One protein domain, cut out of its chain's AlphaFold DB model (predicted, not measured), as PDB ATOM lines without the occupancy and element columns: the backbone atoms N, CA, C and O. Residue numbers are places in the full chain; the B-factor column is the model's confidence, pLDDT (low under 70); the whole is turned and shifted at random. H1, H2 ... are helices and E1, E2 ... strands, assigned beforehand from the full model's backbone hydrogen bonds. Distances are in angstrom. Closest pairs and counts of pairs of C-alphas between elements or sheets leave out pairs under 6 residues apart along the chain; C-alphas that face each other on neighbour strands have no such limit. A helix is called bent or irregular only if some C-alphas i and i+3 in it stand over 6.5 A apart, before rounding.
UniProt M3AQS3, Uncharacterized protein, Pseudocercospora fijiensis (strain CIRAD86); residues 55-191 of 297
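Overview. This is residues 55 to 191 of the 297 residues of an uncharacterized protein of Pseudocercospora fijiensis (strain CIRAD86) (UniProt M3AQS3). What shape do these atoms make? A strongly twisted sheet of four short strands has the kinked helix H1 packed over one face, while H3 crosses H1 and packs chiefly on the sheet's E4 edge. Two long loops join E2 to E3 and E3 to E4, and the second folds back beside E4 at residues 136 to 137. What is it built of? The printed part has 137 residues, with named elements in the order E1 H1 H2 E2 E3 E4 H3; the sheet runs E2 E1 E3 E4, parallel throughout, and the class is mixed, helices and strands, with under half of the residues in named elements. The whole is compact, with a radius of gyration of the C-alphas of 14.8 A and spans of 47 by 40 by 27 A.

Along the chain. Where does the first half run? E1, residues 63 to 69, begins at C-alpha 63 (-12.687, 148.384, 100.273) and measures 19.9 A. H1, residues 72 to 88, spans 24.2 A and is irregular, C-alphas 77 and 80 being 7.5 A apart, with a kink of 54 degrees near residue 79. H2, residues 90 to 93, and E2, residues 98 to 102, follow. What comes after? E3 is residues 122 to 126 and E4 residues 160 to 164. H3, residues 175 to 189, spans 21.0 A and ends at C-alpha 189 (-7.495, 137.698, 98.304).

Arrangement. How are the strands joined? E2 and E1 have N 65 and O 99 at 2.8 A, E1 and E3 have N 122 and O 66 at 2.8 A, and E3 and E4 have N 123 and O 160 at 2.9 A. E1, H1, H2 and E2 form a strand-helix-strand unit, two parallel neighbour strands with helices between, its crossover right-handed. Where are the helices? In two layers, helices on one face of a sheet, H1 lies over E3 at a height of 7.5 A, Ser 74 and Asp 126 having their closest C-alphas at 4.9 A; H3 is over none of the strands, but only just, with 2 C-alphas falling on E3. H1, with residues 81 to 88 alone, touches H3 about perpendicular at 80 degrees, the closest C-alphas being those of Ala 85 and Ala 183, 4.7 A; H2 only grazes the sheet. Are the helix backbones whole? Every O i to N i+4 pair is within hydrogen-bond range in H3, 11 of 13 are in H1, and H2 is too short for one.

Size, cuts and confidence. How far does it reach? The C-alphas of Asp 59 and Lys 170, the two farthest apart, are 49.2 A apart. Is it continuous and sure? The printed part has no cut, and the links E2 to E3 and E3 to E4 are long. Model pLDDT is under 70 at residues 106 to 108, 150 to 152, 154 to 158 and 168 to 173.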
ATOM      1  N   PRO A  55     -12.070 145.405 104.874       85.75
ATOM      2  CA  PRO A  55     -12.784 146.453 105.592       85.75
ATOM      3  C   PRO A  55     -12.980 147.699 104.724       85.75
ATOM      4  O   PRO A  55     -12.102 148.089 103.952       85.75
ATOM      5  N   ALA A  56     -14.131 148.355 104.884       86.06
ATOM      6  CA  ALA A  56     -14.367 149.657 104.278       86.06
ATOM      7  C   ALA A  56     -13.542 150.736 104.998       86.06
ATOM      8  O   ALA A  56     -13.504 150.762 106.230       86.06
ATOM      9  N   VAL A  57     -12.892 151.625 104.245       85.31
ATOM     10  CA  VAL A  57     -11.973 152.641 104.796       85.31
ATOM     11  C   VAL A  57     -12.562 154.050 104.835       85.31
ATOM     12  O   VAL A  57     -11.973 154.939 105.446       85.31
ATOM     13  N   ASP A  58     -13.716 154.265 104.206       80.25
ATOM     14  CA  ASP A  58     -14.405 155.550 104.166       80.25
ATOM     15  C   ASP A  58     -15.936 155.397 104.164       80.25
ATOM     16  O   ASP A  58     -16.485 154.303 104.011       80.25
ATOM     17  N   ASP A  59     -16.632 156.527 104.313       76.38
ATOM     18  CA  ASP A  59     -18.099 156.598 104.270       76.38
ATOM     19  C   ASP A  59     -18.673 156.247 102.884       76.38
ATOM     20  O   ASP A  59     -19.864 155.952 102.758       76.38
ATOM     21  N   ALA A  60     -17.841 156.284 101.835       75.25
ATOM     22  CA  ALA A  60     -18.210 155.852 100.488       75.25
ATOM     23  C   ALA A  60     -18.183 154.320 100.339       75.25
ATOM     24  O   ALA A  60     -18.669 153.793  99.335       75.25
ATOM     25  N   GLY A  61     -17.669 153.608 101.346       80.12
ATOM     26  CA  GLY A  61     -17.610 152.156 101.389       80.12
ATOM     27  C   GLY A  61     -16.440 151.563 100.612       80.12
ATOM     28  O   GLY A  61     -16.503 150.380 100.296       80.12
ATOM     29  N   SER A  62     -15.405 152.343 100.279       85.12
ATOM     30  CA  SER A  62     -14.221 151.853  99.562       85.12
ATOM     31  C   SER A  62     -13.548 150.720 100.336       85.12
ATOM     32  O   SER A  62     -13.258 150.875 101.522       85.12
ATOM     33  N   THR A  63     -13.290 149.589  99.680       89.00
ATOM     34  CA  THR A  63     -12.687 148.384 100.273       89.00
ATOM     35  C   THR A  63     -11.383 148.049  99.540       89.00
ATOM     36  O   THR A  63     -11.390 147.188  98.654       89.00
ATOM     37  N   PRO A  64     -10.277 148.758  99.833       92.25
ATOM     38  CA  PRO A  64      -9.010 148.561  99.147       92.25
ATOM     39  C   PRO A  64      -8.289 147.304  99.634       92.25
ATOM     40  O   PRO A  64      -8.070 147.122 100.831       92.25
ATOM     41  N   ILE A  65      -7.842 146.488  98.683       94.31
ATOM     42  CA  ILE A  65      -6.775 145.508  98.878       94.31
ATOM     43  C   ILE A  65      -5.462 146.241  98.628       94.31
ATOM     44  O   ILE A  65      -5.087 146.510  97.484       94.31
ATOM     45  N   ARG A  66      -4.778 146.590  99.713       94.25
ATOM     46  CA  ARG A  66      -3.454 147.209  99.651       94.25
ATOM     47  C   ARG A  66      -2.394 146.137  99.516       94.25
ATOM     48  O   ARG A  66      -2.466 145.144 100.231       94.25
ATOM     49  N   PHE A  67      -1.403 146.338  98.656       95.19
ATOM     50  CA  PHE A  67      -0.303 145.386  98.507       95.19
ATOM     51  C   PHE A  67       1.071 146.048  98.537       95.19
ATOM     52  O   PHE A  67       1.241 147.186  98.111       95.19
ATOM     53  N   CYS A  68       2.071 145.300  98.979       94.31
ATOM     54  CA  CYS A  68       3.482 145.657  98.885       94.31
ATOM     55  C   CYS A  68       4.278 144.437  98.412       94.31
ATOM     56  O   CYS A  68       3.803 143.305  98.498       94.31
ATOM     57  N   PHE A  69       5.483 144.651  97.893       94.38
ATOM     58  CA  PHE A  69       6.396 143.559  97.552       94.38
ATOM     59  C   PHE A  69       7.254 143.214  98.762       94.38
ATOM     60  O   PHE A  69       7.749 144.111  99.438       94.38
ATOM     61  N   GLU A  70       7.454 141.928  99.025       91.12
ATOM     62  CA  GLU A  70       8.215 141.453 100.184       91.12
ATOM     63  C   GLU A  70       9.631 142.051 100.215       91.12
ATOM     64  O   GLU A  70      10.123 142.506 101.254       91.12
ATOM     65  N   ASP A  71      10.263 142.124  99.043       90.81
ATOM     66  CA  ASP A  71      11.590 142.684  98.844       90.81
ATOM     67  C   ASP A  71      11.800 143.242  97.424       90.81
ATOM     68  O   ASP A  71      10.952 143.162  96.531       90.81
ATOM     69  N   GLU A  72      12.970 143.854  97.210       92.38
ATOM     70  CA  GLU A  72      13.337 144.446  95.922       92.38
ATOM     71  C   GLU A  72      13.476 143.397  94.804       92.38
ATOM     72  O   GLU A  72      13.298 143.727  93.630       92.38
ATOM     73  N   ALA A  73      13.790 142.141  95.142       93.25
ATOM     74  CA  ALA A  73      13.863 141.059  94.164       93.25
ATOM     75  C   ALA A  73      12.464 140.736  93.622       93.25
ATOM     76  O   ALA A  73      12.265 140.771  92.407       93.25
ATOM     77  N   SER A  74      11.495 140.561  94.522       94.06
ATOM     78  CA  SER A  74      10.080 140.354  94.216       94.06
ATOM     79  C   SER A  74       9.510 141.518  93.409       94.06
ATOM     80  O   SER A  74       8.836 141.300  92.407       94.06
ATOM     81  N   TYR A  75       9.832 142.768  93.766       95.00
ATOM     82  CA  TYR A  75       9.433 143.924  92.954       95.00
ATOM     83  C   TYR A  75       9.976 143.826  91.523       95.00
ATOM     84  O   TYR A  75       9.224 143.950  90.555       95.00
ATOM     85  N   LYS A  76      11.285 143.586  91.365       94.19
ATOM     86  CA  LYS A  76      11.946 143.566  90.050       94.19
ATOM     87  C   LYS A  76      11.368 142.515  89.109       94.19
ATOM     88  O   LYS A  76      11.338 142.754  87.904       94.19
ATOM     89  N   THR A  77      10.949 141.368  89.637       93.38
ATOM     90  CA  THR A  77      10.442 140.257  88.828       93.38
ATOM     91  C   THR A  77       8.928 140.292  88.653       93.38
ATOM     92  O   THR A  77       8.436 139.938  87.580       93.38
ATOM     93  N   LEU A  78       8.181 140.739  89.667       95.69
ATOM     94  CA  LEU A  78       6.725 140.616  89.694       95.69
ATOM     95  C   LEU A  78       5.979 141.910  89.375       95.69
ATOM     96  O   LEU A  78       4.821 141.823  88.974       95.69
ATOM     97  N   HIS A  79       6.588 143.096  89.496       95.31
ATOM     98  CA  HIS A  79       5.879 144.379  89.357       95.31
ATOM     99  C   HIS A  79       5.016 144.472  88.089       95.31
ATOM    100  O   HIS A  79       3.829 144.796  88.156       95.31
ATOM    101  N   ASP A  80       5.586 144.136  86.930       95.00
ATOM    102  CA  ASP A  80       4.856 144.196  85.661       95.00
ATOM    103  C   ASP A  80       3.771 143.118  85.543       95.00
ATOM    104  O   ASP A  80       2.769 143.335  84.860       95.00
ATOM    105  N   LEU A  81       3.954 141.963  86.187       95.62
ATOM    106  CA  LEU A  81       2.954 140.894  86.217       95.62
ATOM    107  C   LEU A  81       1.773 141.278  87.113       95.62
ATOM    108  O   LEU A  81       0.628 141.157  86.685       95.62
ATOM    109  N   ILE A  82       2.050 141.803  88.312       97.00
ATOM    110  CA  ILE A  82       1.030 142.293  89.248       97.00
ATOM    111  C   ILE A  82       0.220 143.421  88.612       97.00
ATOM    112  O   ILE A  82      -1.007 143.367  88.630       97.00
ATOM    113  N   ARG A  83       0.874 144.414  87.993       96.00
ATOM    114  CA  ARG A  83       0.179 145.515  87.305       96.00
ATOM    115  C   ARG A  83      -0.808 144.990  86.261       96.00
ATOM    116  O   ARG A  83      -1.958 145.426  86.218       96.00
ATOM    117  N   ASP A  84      -0.361 144.067  85.418       95.19
ATOM    118  CA  ASP A  84      -1.193 143.524  84.346       95.19
ATOM    119  C   ASP A  84      -2.320 142.632  84.893       95.19
ATOM    120  O   ASP A  84      -3.434 142.661  84.370       95.19
ATOM    121  N   ALA A  85      -2.069 141.892  85.974       95.19
ATOM    122  CA  ALA A  85      -3.079 141.091  86.659       95.19
ATOM    123  C   ALA A  85      -4.162 141.970  87.306       95.19
ATOM    124  O   ALA A  85      -5.352 141.714  87.126       95.19
ATOM    125  N   VAL A  86      -3.773 143.055  87.984       95.44
ATOM    126  CA  VAL A  86      -4.700 144.058  88.539       95.44
ATOM    127  C   VAL A  86      -5.561 144.678  87.436       95.44
ATOM    128  O   VAL A  86      -6.755 144.904  87.628       95.44
ATOM    129  N   GLN A  87      -5.010 144.885  86.238       93.56
ATOM    130  CA  GLN A  87      -5.772 145.421  85.110       93.56
ATOM    131  C   GLN A  87      -6.916 144.493  84.654       93.56
ATOM    132  O   GLN A  87      -7.937 144.993  84.168       93.56
ATOM    133  N   LEU A  88      -6.803 143.172  84.848       89.06
ATOM    134  CA  LEU A  88      -7.895 142.225  84.574       89.06
ATOM    135  C   LEU A  88      -9.098 142.429  85.510       89.06
ATOM    136  O   LEU A  88     -10.225 142.092  85.144       89.06
ATOM    137  N   TRP A  89      -8.887 143.048  86.674       88.50
ATOM    138  CA  TRP A  89      -9.931 143.371  87.649       88.50
ATOM    139  C   TRP A  89     -10.647 144.700  87.383       88.50
ATOM    140  O   TRP A  89     -11.676 144.971  88.003       88.50
ATOM    141  N   ALA A  90     -10.192 145.504  86.414       86.62
ATOM    142  CA  ALA A  90     -10.786 146.809  86.114       86.62
ATOM    143  C   ALA A  90     -12.314 146.780  85.871       86.62
ATOM    144  O   ALA A  90     -13.002 147.666  86.387       86.62
ATOM    145  N   PRO A  91     -12.900 145.785  85.165       84.62
ATOM    146  CA  PRO A  91     -14.354 145.700  85.022       84.62
ATOM    147  C   PRO A  91     -15.094 145.514  86.353       84.62
ATOM    148  O   PRO A  91     -16.198 146.031  86.505       84.62
ATOM    149  N   ALA A  92     -14.505 144.790  87.311       81.38
ATOM    150  CA  ALA A  92     -15.089 144.590  88.636       81.38
ATOM    151  C   ALA A  92     -14.962 145.858  89.493       81.38
ATOM    152  O   ALA A  92     -15.941 146.275  90.114       81.38
ATOM    153  N   SER A  93     -13.802 146.519  89.471       82.00
ATOM    154  CA  SER A  93     -13.590 147.797  90.167       82.00
ATOM    155  C   SER A  93     -14.485 148.921  89.639       82.00
ATOM    156  O   SER A  93     -14.873 149.802  90.393       82.00
ATOM    157  N   ALA A  94     -14.889 148.881  88.367       82.69
ATOM    158  CA  ALA A  94     -15.802 149.872  87.793       82.69
ATOM    159  C   ALA A  94     -17.242 149.800  88.344       82.69
ATOM    160  O   ALA A  94     -18.013 150.743  88.167       82.69
ATOM    161  N   VAL A  95     -17.629 148.681  88.966       81.50
ATOM    162  CA  VAL A  95     -19.010 148.419  89.419       81.50
ATOM    163  C   VAL A  95     -19.097 147.963  90.878       81.50
ATOM    164  O   VAL A  95     -20.160 147.529  91.325       81.50
ATOM    165  N   SER A  96     -17.993 148.035  91.617       84.00
ATOM    166  CA  SER A  96     -17.905 147.664  93.030       84.00
ATOM    167  C   SER A  96     -17.040 148.665  93.793       84.00
ATOM    168  O   SER A  96     -16.447 149.563  93.202       84.00
ATOM    169  N   THR A  97     -16.973 148.517  95.111       85.94
ATOM    170  CA  THR A  97     -16.104 149.317  95.982       85.94
ATOM    171  C   THR A  97     -14.692 148.737  96.114       85.94
ATOM    172  O   THR A  97     -13.875 149.282  96.850       85.94
ATOM    173  N   LEU A  98     -14.405 147.629  95.422       87.50
ATOM    174  CA  LEU A  98     -13.119 146.945  95.464       87.50
ATOM    175  C   LEU A  98     -12.075 147.691  94.629       87.50
ATOM    176  O   LEU A  98     -12.212 147.819  93.405       87.50
ATOM    177  N   THR A  99     -10.983 148.081  95.275       91.94
ATOM    178  CA  THR A  99      -9.757 148.526  94.605       91.94
ATOM    179  C   THR A  99      -8.603 147.603  94.975       91.94
ATOM    180  O   THR A  99      -8.617 146.966  96.025       91.94
ATOM    181  N   ILE A 100      -7.615 147.496  94.088       94.94
ATOM    182  CA  ILE A 100      -6.361 146.789  94.349       94.94
ATOM    183  C   ILE A 100      -5.249 147.788  94.060       94.94
ATOM    184  O   ILE A 100      -5.104 148.235  92.920       94.94
ATOM    185  N   GLU A 101      -4.523 148.196  95.093       93.62
ATOM    186  CA  GLU A 101      -3.626 149.350  95.026       93.62
ATOM    187  C   GLU A 101      -2.318 149.113  95.788       93.62
ATOM    188  O   GLU A 101      -2.314 148.422  96.809       93.62
ATOM    189  N   PRO A 102      -1.192 149.666  95.309       94.12
ATOM    190  CA  PRO A 102       0.072 149.537  96.011       94.12
ATOM    191  C   PRO A 102       0.076 150.396  97.284       94.12
ATOM    192  O   PRO A 102      -0.351 151.551  97.274       94.12
ATOM    193  N   ASP A 103       0.624 149.854  98.365       92.25
ATOM    194  CA  ASP A 103       0.966 150.572  99.585       92.25
ATOM    195  C   ASP A 103       2.480 150.683  99.691       92.25
ATOM    196  O   ASP A 103       3.194 149.737 100.027       92.25
ATOM    197  N   CYS A 104       2.966 151.875  99.369       88.62
ATOM    198  CA  CYS A 104       4.386 152.145  99.267       88.62
ATOM    199  C   CYS A 104       4.988 152.739 100.547       88.62
ATOM    200  O   CYS A 104       6.140 153.183 100.561       88.62
ATOM    201  N   GLY A 105       4.198 152.810 101.626       80.75
ATOM    202  CA  GLY A 105       4.548 153.599 102.798       80.75
ATOM    203  C   GLY A 105       4.841 155.066 102.450       80.75
ATOM    204  O   GLY A 105       4.535 155.566 101.368       80.75
ATOM    205  N   ALA A 106       5.441 155.791 103.393       69.25
ATOM    206  CA  ALA A 106       5.622 157.234 103.250       69.25
ATOM    207  C   ALA A 106       6.689 157.669 102.221       69.25
ATOM    208  O   ALA A 106       6.668 158.837 101.860       69.25
ATOM    209  N   ASP A 107       7.609 156.800 101.763       58.72
ATOM    210  CA  ASP A 107       8.782 157.233 100.968       58.72
ATOM    211  C   ASP A 107       9.426 156.143 100.064       58.72
ATOM    212  O   ASP A 107      10.551 156.332  99.595       58.72
ATOM    213  N   GLU A 108       8.792 154.992  99.805       66.19
ATOM    214  CA  GLU A 108       9.447 153.904  99.054       66.19
ATOM    215  C   GLU A 108       8.932 153.791  97.619       66.19
ATOM    216  O   GLU A 108       7.839 153.312  97.364       66.19
ATOM    217  N   TRP A 109       9.744 154.181  96.634       73.88
ATOM    218  CA  TRP A 109       9.339 154.144  95.220       73.88
ATOM    219  C   TRP A 109       9.029 152.732  94.682       73.88
ATOM    220  O   TRP A 109       8.317 152.599  93.692       73.88
ATOM    221  N   HIS A 110       9.565 151.696  95.332       83.50
ATOM    222  CA  HIS A 110       9.397 150.282  94.988       83.50
ATOM    223  C   HIS A 110       8.253 149.586  95.740       83.50
ATOM    224  O   HIS A 110       8.021 148.400  95.532       83.50
ATOM    225  N   CYS A 111       7.557 150.295  96.629       90.12
ATOM    226  CA  CYS A 111       6.482 149.747  97.453       90.12
ATOM    227  C   CYS A 111       6.860 148.441  98.171       90.12
ATOM    228  O   CYS A 111       6.151 147.439  98.075       90.12
ATOM    229  N   ILE A 112       8.013 148.447  98.850       91.62
ATOM    230  CA  ILE A 112       8.493 147.292  99.608       91.62
ATOM    231  C   ILE A 112       7.794 147.251 100.969       91.62
ATOM    232  O   ILE A 112       7.561 148.281 101.606       91.62
ATOM    233  N   CYS A 113       7.443 146.050 101.418       88.62
ATOM    234  CA  CYS A 113       6.801 145.833 102.703       88.62
ATOM    235  C   CYS A 113       7.726 146.276 103.840       88.62
ATOM    236  O   CYS A 113       8.844 145.775 104.001       88.62
ATOM    237  N   SER A 114       7.254 147.215 104.663       85.06
ATOM    238  CA  SER A 114       8.059 147.804 105.732       85.06
ATOM    239  C   SER A 114       7.218 148.190 106.945       85.06
ATOM    240  O   SER A 114       6.006 148.008 107.003       85.06
ATOM    241  N   LYS A 115       7.849 148.759 107.976       82.19
ATOM    242  CA  LYS A 115       7.108 149.225 109.162       82.19
ATOM    243  C   LYS A 115       6.140 150.372 108.860       82.19
ATOM    244  O   LYS A 115       5.295 150.669 109.704       82.19
ATOM    245  N   ARG A 116       6.310 151.028 107.707       85.38
ATOM    246  CA  ARG A 116       5.538 152.195 107.273       85.38
ATOM    247  C   ARG A 116       4.373 151.850 106.352       85.38
ATOM    248  O   ARG A 116       3.541 152.728 106.148       85.38
ATOM    249  N   THR A 117       4.323 150.637 105.807       87.06
ATOM    250  CA  THR A 117       3.135 150.161 105.099       87.06
ATOM    251  C   THR A 117       2.004 149.944 106.101       87.06
ATOM    252  O   THR A 117       2.232 149.797 107.314       87.06
ATOM    253  N   HIS A 118       0.771 149.952 105.611       87.56
ATOM    254  CA  HIS A 118      -0.398 149.659 106.419       87.56
ATOM    255  C   HIS A 118      -0.319 148.233 106.997       87.56
ATOM    256  O   HIS A 118       0.509 147.407 106.609       87.56
ATOM    257  N   TRP A 119      -1.128 147.962 108.015       83.50
ATOM    258  CA  TRP A 119      -0.990 146.743 108.813       83.50
ATOM    259  C   TRP A 119      -1.705 145.518 108.249       83.50
ATOM    260  O   TRP A 119      -1.373 144.401 108.635       83.50
ATOM    261  N   ASP A 120      -2.665 145.734 107.357       86.12
ATOM    262  CA  ASP A 120      -3.450 144.700 106.678       86.12
ATOM    263  C   ASP A 120      -3.012 144.511 105.216       86.12
ATOM    264  O   ASP A 120      -3.799 144.079 104.386       86.12
ATOM    265  N   VAL A 121      -1.772 144.872 104.873       90.75
ATOM    266  CA  VAL A 121      -1.281 144.774 103.491       90.75
ATOM    267  C   VAL A 121      -1.105 143.325 103.047       90.75
ATOM    268  O   VAL A 121      -0.625 142.481 103.801       90.75
ATOM    269  N   LEU A 122      -1.415 143.069 101.779       94.62
ATOM    270  CA  LEU A 122      -1.031 141.866 101.054       94.62
ATOM    271  C   LEU A 122       0.463 141.919 100.711       94.62
ATOM    272  O   LEU A 122       0.881 142.727  99.877       94.62
ATOM    273  N   ALA A 123       1.257 141.042 101.315       93.81
ATOM    274  CA  ALA A 123       2.657 140.859 100.954       93.81
ATOM    275  C   ALA A 123       2.775 139.977  99.700       93.81
ATOM    276  O   ALA A 123       2.290 138.845  99.674       93.81
ATOM    277  N   ILE A 124       3.409 140.499  98.651       95.81
ATOM    278  CA  ILE A 124       3.646 139.791  97.388       95.81
ATOM    279  C   ILE A 124       5.096 139.315  97.345       95.81
ATOM    280  O   ILE A 124       6.016 140.135  97.388       95.81
ATOM    281  N   VAL A 125       5.299 138.010  97.199       94.62
ATOM    282  CA  VAL A 125       6.624 137.377  97.239       94.62
ATOM    283  C   VAL A 125       6.866 136.508  96.005       94.62
ATOM    284  O   VAL A 125       5.997 135.734  95.594       94.62
ATOM    285  N   ASP A 126       8.049 136.642  95.400       94.69
ATOM    286  CA  ASP A 126       8.512 135.730  94.348       94.69
ATOM    287  C   ASP A 126       9.054 134.449  94.991       94.69
ATOM    288  O   ASP A 126      10.100 134.459  95.632       94.69
ATOM    289  N   VAL A 127       8.327 133.346  94.808       93.94
ATOM    290  CA  VAL A 127       8.661 132.007  95.324       93.94
ATOM    291  C   VAL A 127       9.071 131.066  94.189       93.94
ATOM    292  O   VAL A 127       8.917 129.849  94.285       93.94
ATOM    293  N   THR A 128       9.547 131.616  93.066       91.25
ATOM    294  CA  THR A 128       9.935 130.824  91.885       91.25
ATOM    295  C   THR A 128      11.046 129.826  92.199       91.25
ATOM    296  O   THR A 128      10.986 128.681  91.747       91.25
ATOM    297  N   ASP A 129      12.023 130.247  93.002       90.31
ATOM    298  CA  ASP A 129      13.188 129.438  93.368       90.31
ATOM    299  C   ASP A 129      12.925 128.500  94.564       90.31
ATOM    300  O   ASP A 129      13.778 127.677  94.908       90.31
ATOM    301  N   ASP A 130      11.738 128.572  95.177       88.44
ATOM    302  CA  ASP A 130      11.365 127.706  96.292       88.44
ATOM    303  C   ASP A 130      10.940 126.324  95.784       88.44
ATOM    304  O   ASP A 130      10.033 126.184  94.959       88.44
ATOM    305  N   GLU A 131      11.546 125.264  96.336       85.75
ATOM    306  CA  GLU A 131      11.281 123.865  95.953       85.75
ATOM    307  C   GLU A 131       9.774 123.551  95.949       85.75
ATOM    308  O   GLU A 131       9.231 123.025  94.971       85.75
ATOM    309  N   TYR A 132       9.084 123.981  97.007       80.94
ATOM    310  CA  TYR A 132       7.645 123.799  97.215       80.94
ATOM    311  C   TYR A 132       6.815 125.049  96.903       80.94
ATOM    312  O   TYR A 132       5.615 125.062  97.188       80.94
ATOM    313  N   GLY A 133       7.429 126.089  96.327       83.75
ATOM    314  CA  GLY A 133       6.755 127.329  95.965       83.75
ATOM    315  C   GLY A 133       5.592 127.064  95.015       83.75
ATOM    316  O   GLY A 133       5.669 126.196  94.139       83.75
ATOM    317  N   LYS A 134       4.494 127.792  95.192       87.81
ATOM    318  CA  LYS A 134       3.320 127.749  94.316       87.81
ATOM    319  C   LYS A 134       2.743 129.148  94.210       87.81
ATOM    320  O   LYS A 134       2.833 129.922  95.159       87.81
ATOM    321  N   THR A 135       2.118 129.432  93.074       91.81
ATOM    322  CA  THR A 135       1.235 130.590  92.971       91.81
ATOM    323  C   THR A 135      -0.004 130.304  93.811       91.81
ATOM    324  O   THR A 135      -0.731 129.359  93.510       91.81
ATOM    325  N   ALA A 136      -0.144 131.018  94.926       91.25
ATOM    326  CA  ALA A 136      -1.181 130.803  95.928       91.25
ATOM    327  C   ALA A 136      -1.328 132.045  96.815       91.25
ATOM    328  O   ALA A 136      -0.329 132.687  97.160       91.25
ATOM    329  N   ALA A 137      -2.551 132.344  97.240       91.50
ATOM    330  CA  ALA A 137      -2.824 133.430  98.166       91.50
ATOM    331  C   ALA A 137      -3.688 133.040  99.365       91.50
ATOM    332  O   ALA A 137      -4.450 132.071  99.365       91.50
ATOM    333  N   THR A 138      -3.593 133.866 100.406       89.44
ATOM    334  CA  THR A 138      -4.576 133.892 101.490       89.44
ATOM    335  C   THR A 138      -5.954 134.266 100.949       89.44
ATOM    336  O   THR A 138      -6.080 135.173 100.127       89.44
ATOM    337  N   GLN A 139      -6.998 133.608 101.451       86.19
ATOM    338  CA  GLN A 139      -8.374 133.897 101.062       86.19
ATOM    339  C   GLN A 139      -8.965 134.986 101.962       86.19
ATOM    340  O   GLN A 139      -9.082 134.764 103.161       86.19
ATOM    341  N   GLY A 140      -9.397 136.119 101.404       87.06
ATOM    342  CA  GLY A 140     -10.049 137.198 102.152       87.06
ATOM    343  C   GLY A 140      -9.133 137.976 103.102       87.06
ATOM    344  O   GLY A 140      -7.908 137.907 103.037       87.06
ATOM    345  N   HIS A 141      -9.757 138.735 104.004       86.50
ATOM    346  CA  HIS A 141      -9.089 139.524 105.030       86.50
ATOM    347  C   HIS A 141      -9.125 138.813 106.390       86.50
ATOM    348  O   HIS A 141     -10.198 138.587 106.956       86.50
ATOM    349  N   THR A 142      -7.953 138.527 106.955       83.88
ATOM    350  CA  THR A 142      -7.792 138.046 108.333       83.88
ATOM    351  C   THR A 142      -7.989 139.184 109.336       83.88
ATOM    352  O   THR A 142      -7.243 140.162 109.339       83.88
ATOM    353  N   TYR A 143      -8.990 139.061 110.208       78.69
ATOM    354  CA  TYR A 143      -9.262 140.044 111.254       78.69
ATOM    355  C   TYR A 143      -8.448 139.717 112.502       78.69
ATOM    356  O   TYR A 143      -8.652 138.685 113.128       78.69
ATOM    357  N   VAL A 144      -7.518 140.607 112.843       75.38
ATOM    358  CA  VAL A 144      -6.611 140.445 113.986       75.38
ATOM    359  C   VAL A 144      -6.742 141.655 114.899       75.38
ATOM    360  O   VAL A 144      -6.709 142.806 114.432       75.38
ATOM    361  N   GLU A 145      -6.887 141.413 116.203       71.94
ATOM    362  CA  GLU A 145      -6.922 142.493 117.182       71.94
ATOM    363  C   GLU A 145      -5.612 143.284 117.152       71.94
ATOM    364  O   GLU A 145      -4.532 142.736 116.950       71.94
ATOM    365  N   SER A 146      -5.672 144.596 117.393       72.62
ATOM    366  CA  SER A 146      -4.484 145.458 117.299       72.62
ATOM    367  C   SER A 146      -3.323 145.027 118.198       72.62
ATOM    368  O   SER A 146      -2.178 145.348 117.899       72.62
ATOM    369  N   GLN A 147      -3.627 144.341 119.301       70.94
ATOM    370  CA  GLN A 147      -2.652 143.847 120.276       70.94
ATOM    371  C   GLN A 147      -1.986 142.540 119.828       70.94
ATOM    372  O   GLN A 147      -0.863 142.267 120.234       70.94
ATOM    373  N   GLU A 148      -2.661 141.776 118.971       71.00
ATOM    374  CA  GLU A 148      -2.208 140.494 118.423       71.00
ATOM    375  C   GLU A 148      -1.504 140.661 117.073       71.00
ATOM    376  O   GLU A 148      -1.100 139.678 116.462       71.00
ATOM    377  N   ARG A 149      -1.354 141.906 116.595       74.56
ATOM    378  CA  ARG A 149      -0.618 142.234 115.371       74.56
ATOM    379  C   ARG A 149       0.871 141.995 115.571       74.56
ATOM    380  O   ARG A 149       1.619 142.878 115.996       74.56
ATOM    381  N   GLU A 150       1.292 140.795 115.233       67.62
ATOM    382  CA  GLU A 150       2.669 140.365 115.193       67.62
ATOM    383  C   GLU A 150       3.357 140.883 113.934       67.62
ATOM    384  O   GLU A 150       2.788 140.981 112.841       67.62
ATOM    385  N   ARG A 151       4.624 141.236 114.122       69.62
ATOM    386  CA  ARG A 151       5.553 141.484 113.036       69.62
ATOM    387  C   ARG A 151       6.622 140.403 113.085       69.62
ATOM    388  O   ARG A 151       7.066 140.053 114.178       69.62
ATOM    389  N   ASN A 152       7.056 139.914 111.928       69.69
ATOM    390  CA  ASN A 152       8.214 139.027 111.858       69.69
ATOM    391  C   ASN A 152       9.499 139.759 112.322       69.69
ATOM    392  O   ASN A 152       9.479 140.959 112.618       69.69
ATOM    393  N   GLU A 153      10.632 139.052 112.379       71.56
ATOM    394  CA  GLU A 153      11.922 139.611 112.832       71.56
ATOM    395  C   GLU A 153      12.372 140.847 112.023       71.56
ATOM    396  O   GLU A 153      13.073 141.724 112.531       71.56
ATOM    397  N   GLU A 154      11.890 140.973 110.789       65.56
ATOM    398  CA  GLU A 154      12.168 142.072 109.860       65.56
ATOM    399  C   GLU A 154      11.162 143.229 110.000       65.56
ATOM    400  O   GLU A 154      11.304 144.293 109.392       65.56
ATOM    401  N   GLY A 155      10.166 143.078 110.874       63.47
ATOM    402  CA  GLY A 155       9.151 144.084 111.142       63.47
ATOM    403  C   GLY A 155       7.959 144.051 110.184       63.47
ATOM    404  O   GLY A 155       7.249 145.056 110.125       63.47
ATOM    405  N   ARG A 156       7.724 142.959 109.453       63.97
ATOM    406  CA  ARG A 156       6.653 142.813 108.448       63.97
ATOM    407  C   ARG A 156       5.418 142.122 109.018       63.97
ATOM    408  O   ARG A 156       5.543 141.290 109.910       63.97
ATOM    409  N   PHE A 157       4.240 142.468 108.508       68.75
ATOM    410  CA  PHE A 157       2.990 141.780 108.844       68.75
ATOM    411  C   PHE A 157       2.879 140.468 108.059       68.75
ATOM    412  O   PHE A 157       3.306 140.407 106.913       68.75
ATOM    413  N   VAL A 158       2.320 139.424 108.677       68.12
ATOM    414  CA  VAL A 158       2.348 138.031 108.171       68.12
ATOM    415  C   VAL A 158       0.956 137.468 107.849       68.12
ATOM    416  O   VAL A 158       0.772 136.260 107.749       68.12
ATOM    417  N   TYR A 159      -0.051 138.333 107.707       80.19
ATOM    418  CA  TYR A 159      -1.457 137.909 107.686       80.19
ATOM    419  C   TYR A 159      -2.038 137.652 106.302       80.19
ATOM    420  O   TYR A 159      -2.949 136.832 106.174       80.19
ATOM    421  N   HIS A 160      -1.532 138.347 105.285       90.38
ATOM    422  CA  HIS A 160      -2.043 138.284 103.922       90.38
ATOM    423  C   HIS A 160      -0.857 138.150 102.984       90.38
ATOM    424  O   HIS A 160       0.015 139.016 102.951       90.38
ATOM    425  N   ILE A 161      -0.807 137.048 102.245       92.44
ATOM    426  CA  ILE A 161       0.333 136.711 101.393       92.44
ATOM    427  C   ILE A 161      -0.188 136.275 100.030       92.44
ATOM    428  O   ILE A 161      -1.164 135.530  99.946       92.44
ATOM    429  N   LEU A 162       0.493 136.730  98.982       95.88
ATOM    430  CA  LEU A 162       0.430 136.200  97.628       95.88
ATOM    431  C   LEU A 162       1.832 135.710  97.253       95.88
ATOM    432  O   LEU A 162       2.724 136.510  96.963       95.88
ATOM    433  N   GLY A 163       2.017 134.393  97.261       95.25
ATOM    434  CA  GLY A 163       3.192 133.767  96.668       95.25
ATOM    435  C   GLY A 163       2.998 133.652  95.165       95.25
ATOM    436  O   GLY A 163       1.931 133.238  94.715       95.25
ATOM    437  N   VAL A 164       4.012 134.020  94.385       95.12
ATOM    438  CA  VAL A 164       4.016 133.859  92.928       95.12
ATOM    439  C   VAL A 164       5.182 132.970  92.529       95.12
ATOM    440  O   VAL A 164       6.341 133.346  92.690       95.12
ATOM    441  N   ARG A 165       4.872 131.800  91.972       92.06
ATOM    442  CA  ARG A 165       5.844 130.962  91.272       92.06
ATOM    443  C   ARG A 165       5.684 131.212  89.787       92.06
ATOM    444  O   ARG A 165       4.656 130.858  89.216       92.06
ATOM    445  N   ARG A 166       6.691 131.832  89.183       90.06
ATOM    446  CA  ARG A 166       6.708 132.077  87.745       90.06
ATOM    447  C   ARG A 166       7.030 130.784  87.019       90.06
ATOM    448  O   ARG A 166       7.949 130.058  87.412       90.06
ATOM    449  N   ASP A 167       6.316 130.524  85.937       79.88
ATOM    450  CA  ASP A 167       6.697 129.438  85.050       79.88
ATOM    451  C   ASP A 167       7.955 129.845  84.270       79.88
ATOM    452  O   ASP A 167       7.956 130.782  83.470       79.88
ATOM    453  N   GLU A 168       9.069 129.147  84.501       63.75
ATOM    454  CA  GLU A 168      10.250 129.329  83.661       63.75
ATOM    455  C   GLU A 168       9.915 128.949  82.209       63.75
ATOM    456  O   GLU A 168       9.295 127.912  81.952       63.75
ATOM    457  N   GLU A 169      10.417 129.730  81.241       56.44
ATOM    458  CA  GLU A 169      10.205 129.551  79.788       56.44
ATOM    459  C   GLU A 169      10.420 128.102  79.287       56.44
ATOM    460  O   GLU A 169       9.897 127.709  78.243       56.44
ATOM    461  N   LYS A 170      11.161 127.279  80.042       51.62
ATOM    462  CA  LYS A 170      11.437 125.862  79.763       51.62
ATOM    463  C   LYS A 170      10.187 124.976  79.697       51.62
ATOM    464  O   LYS A 170      10.242 123.948  79.026       51.62
ATOM    465  N   MET A 171       9.089 125.346  80.359       50.28
ATOM    466  CA  MET A 171       7.835 124.574  80.346       50.28
ATOM    467  C   MET A 171       6.880 124.988  79.208       50.28
ATOM    468  O   MET A 171       5.822 124.386  79.046       50.28
ATOM    469  N   GLY A 172       7.229 126.004  78.405       49.84
ATOM    470  CA  GLY A 172       6.377 126.496  77.315       49.84
ATOM    471  C   GLY A 172       5.148 127.295  77.770       49.84
ATOM    472  O   GLY A 172       4.331 127.678  76.930       49.84
ATOM    473  N   PHE A 173       5.017 127.573  79.069       57.41
ATOM    474  CA  PHE A 173       4.020 128.497  79.594       57.41
ATOM    475  C   PHE A 173       4.478 129.937  79.362       57.41
ATOM    476  O   PHE A 173       5.626 130.311  79.592       57.41
ATOM    477  N   SER A 174       3.576 130.741  78.809       74.94
ATOM    478  CA  SER A 174       3.798 132.156  78.541       74.94
ATOM    479  C   SER A 174       3.526 132.994  79.780       74.94
ATOM    480  O   SER A 174       2.628 132.680  80.548       74.94
ATOM    481  N   ARG A 175       4.174 134.159  79.872       85.69
ATOM    482  CA  ARG A 175       3.854 135.273  80.788       85.69
ATOM    483  C   ARG A 175       2.353 135.485  81.070       85.69
ATOM    484  O   ARG A 175       1.969 135.939  82.138       85.69
ATOM    485  N   SER A 176       1.486 135.216  80.091       84.06
ATOM    486  CA  SER A 176       0.030 135.304  80.254       84.06
ATOM    487  C   SER A 176      -0.533 134.341  81.302       84.06
ATOM    488  O   SER A 176      -1.530 134.678  81.930       84.06
ATOM    489  N   TRP A 177       0.077 133.169  81.488       84.31
ATOM    490  CA  TRP A 177      -0.276 132.219  82.538       84.31
ATOM    491  C   TRP A 177       0.067 132.769  83.914       84.31
ATOM    492  O   TRP A 177      -0.817 132.768  84.760       84.31
ATOM    493  N   ASP A 178       1.256 133.350  84.097       89.69
ATOM    494  CA  ASP A 178       1.620 134.014  85.357       89.69
ATOM    495  C   ASP A 178       0.642 135.148  85.682       89.69
ATOM    496  O   ASP A 178       0.074 135.191  86.770       89.69
ATOM    497  N   VAL A 179       0.385 136.046  84.718       91.94
ATOM    498  CA  VAL A 179      -0.565 137.163  84.890       91.94
ATOM    499  C   VAL A 179      -1.942 136.649  85.289       91.94
ATOM    500  O   VAL A 179      -2.596 137.217  86.162       91.94
ATOM    501  N   CYS A 180      -2.393 135.579  84.644       88.75
ATOM    502  CA  CYS A 180      -3.710 135.053  84.913       88.75
ATOM    503  C   CYS A 180      -3.764 134.309  86.258       88.75
ATOM    504  O   CYS A 180      -4.706 134.521  87.015       88.75
ATOM    505  N   GLY A 181      -2.738 133.526  86.604       90.12
ATOM    506  CA  GLY A 181      -2.595 132.897  87.918       90.12
ATOM    507  C   GLY A 181      -2.587 133.934  89.036       90.12
ATOM    508  O   GLY A 181      -3.380 133.845  89.962       90.12
ATOM    509  N   ILE A 182      -1.809 135.006  88.898       95.12
ATOM    510  CA  ILE A 182      -1.827 136.132  89.842       95.12
ATOM    511  C   ILE A 182      -3.234 136.731  89.950       95.12
ATOM    512  O   ILE A 182      -3.720 136.980  91.050       95.12
ATOM    513  N   ALA A 183      -3.910 136.972  88.826       93.94
ATOM    514  CA  ALA A 183      -5.247 137.553  88.844       93.94
ATOM    515  C   ALA A 183      -6.298 136.611  89.461       93.94
ATOM    516  O   ALA A 183      -7.233 137.096  90.098       93.94
ATOM    517  N   HIS A 184      -6.131 135.295  89.315       91.38
ATOM    518  CA  HIS A 184      -6.908 134.275  90.013       91.38
ATOM    519  C   HIS A 184      -6.697 134.363  91.527       91.38
ATOM    520  O   HIS A 184      -7.669 134.492  92.274       91.38
ATOM    521  N   GLU A 185      -5.440 134.396  91.971       93.94
ATOM    522  CA  GLU A 185      -5.099 134.508  93.389       93.94
ATOM    523  C   GLU A 185      -5.578 135.829  94.006       93.94
ATOM    524  O   GLU A 185      -6.070 135.841  95.129       93.94
ATOM    525  N   LEU A 186      -5.553 136.941  93.264       94.44
ATOM    526  CA  LEU A 186      -6.184 138.196  93.701       94.44
ATOM    527  C   LEU A 186      -7.698 138.037  93.936       94.44
ATOM    528  O   LEU A 186      -8.265 138.728  94.783       94.44
ATOM    529  N   GLY A 187      -8.350 137.101  93.242       90.50
ATOM    530  CA  GLY A 187      -9.731 136.710  93.517       90.50
ATOM    531  C   GLY A 187      -9.881 136.014  94.865       90.50
ATOM    532  O   GLY A 187     -10.800 136.348  95.615       90.50
ATOM    533  N   HIS A 188      -8.951 135.123  95.214       89.31
ATOM    534  CA  HIS A 188      -8.883 134.555  96.559       89.31
ATOM    535  C   HIS A 188      -8.656 135.636  97.610       89.31
ATOM    536  O   HIS A 188      -9.420 135.694  98.576       89.31
ATOM    537  N   VAL A 189      -7.721 136.564  97.390       92.44
ATOM    538  CA  VAL A 189      -7.495 137.698  98.304       92.44
ATOM    539  C   VAL A 189      -8.766 138.532  98.474       92.44
ATOM    540  O   VAL A 189      -9.111 138.891  99.596       92.44
ATOM    541  N   ALA A 190      -9.528 138.773  97.405       88.75
ATOM    542  CA  ALA A 190     -10.825 139.454  97.472       88.75
ATOM    543  C   ALA A 190     -11.927 138.648  98.194       88.75
ATOM    544  O   ALA A 190     -13.006 139.180  98.462       88.75
ATOM    545  N   GLY A 191     -11.660 137.386  98.535       82.75
ATOM    546  CA  GLY A 191     -12.552 136.507  99.283       82.75
ATOM    547  C   GLY A 191     -13.425 135.607  98.411       82.75
ATOM    548  O   GLY A 191     -14.469 135.156  98.875       82.75
TER     549      GLY A 191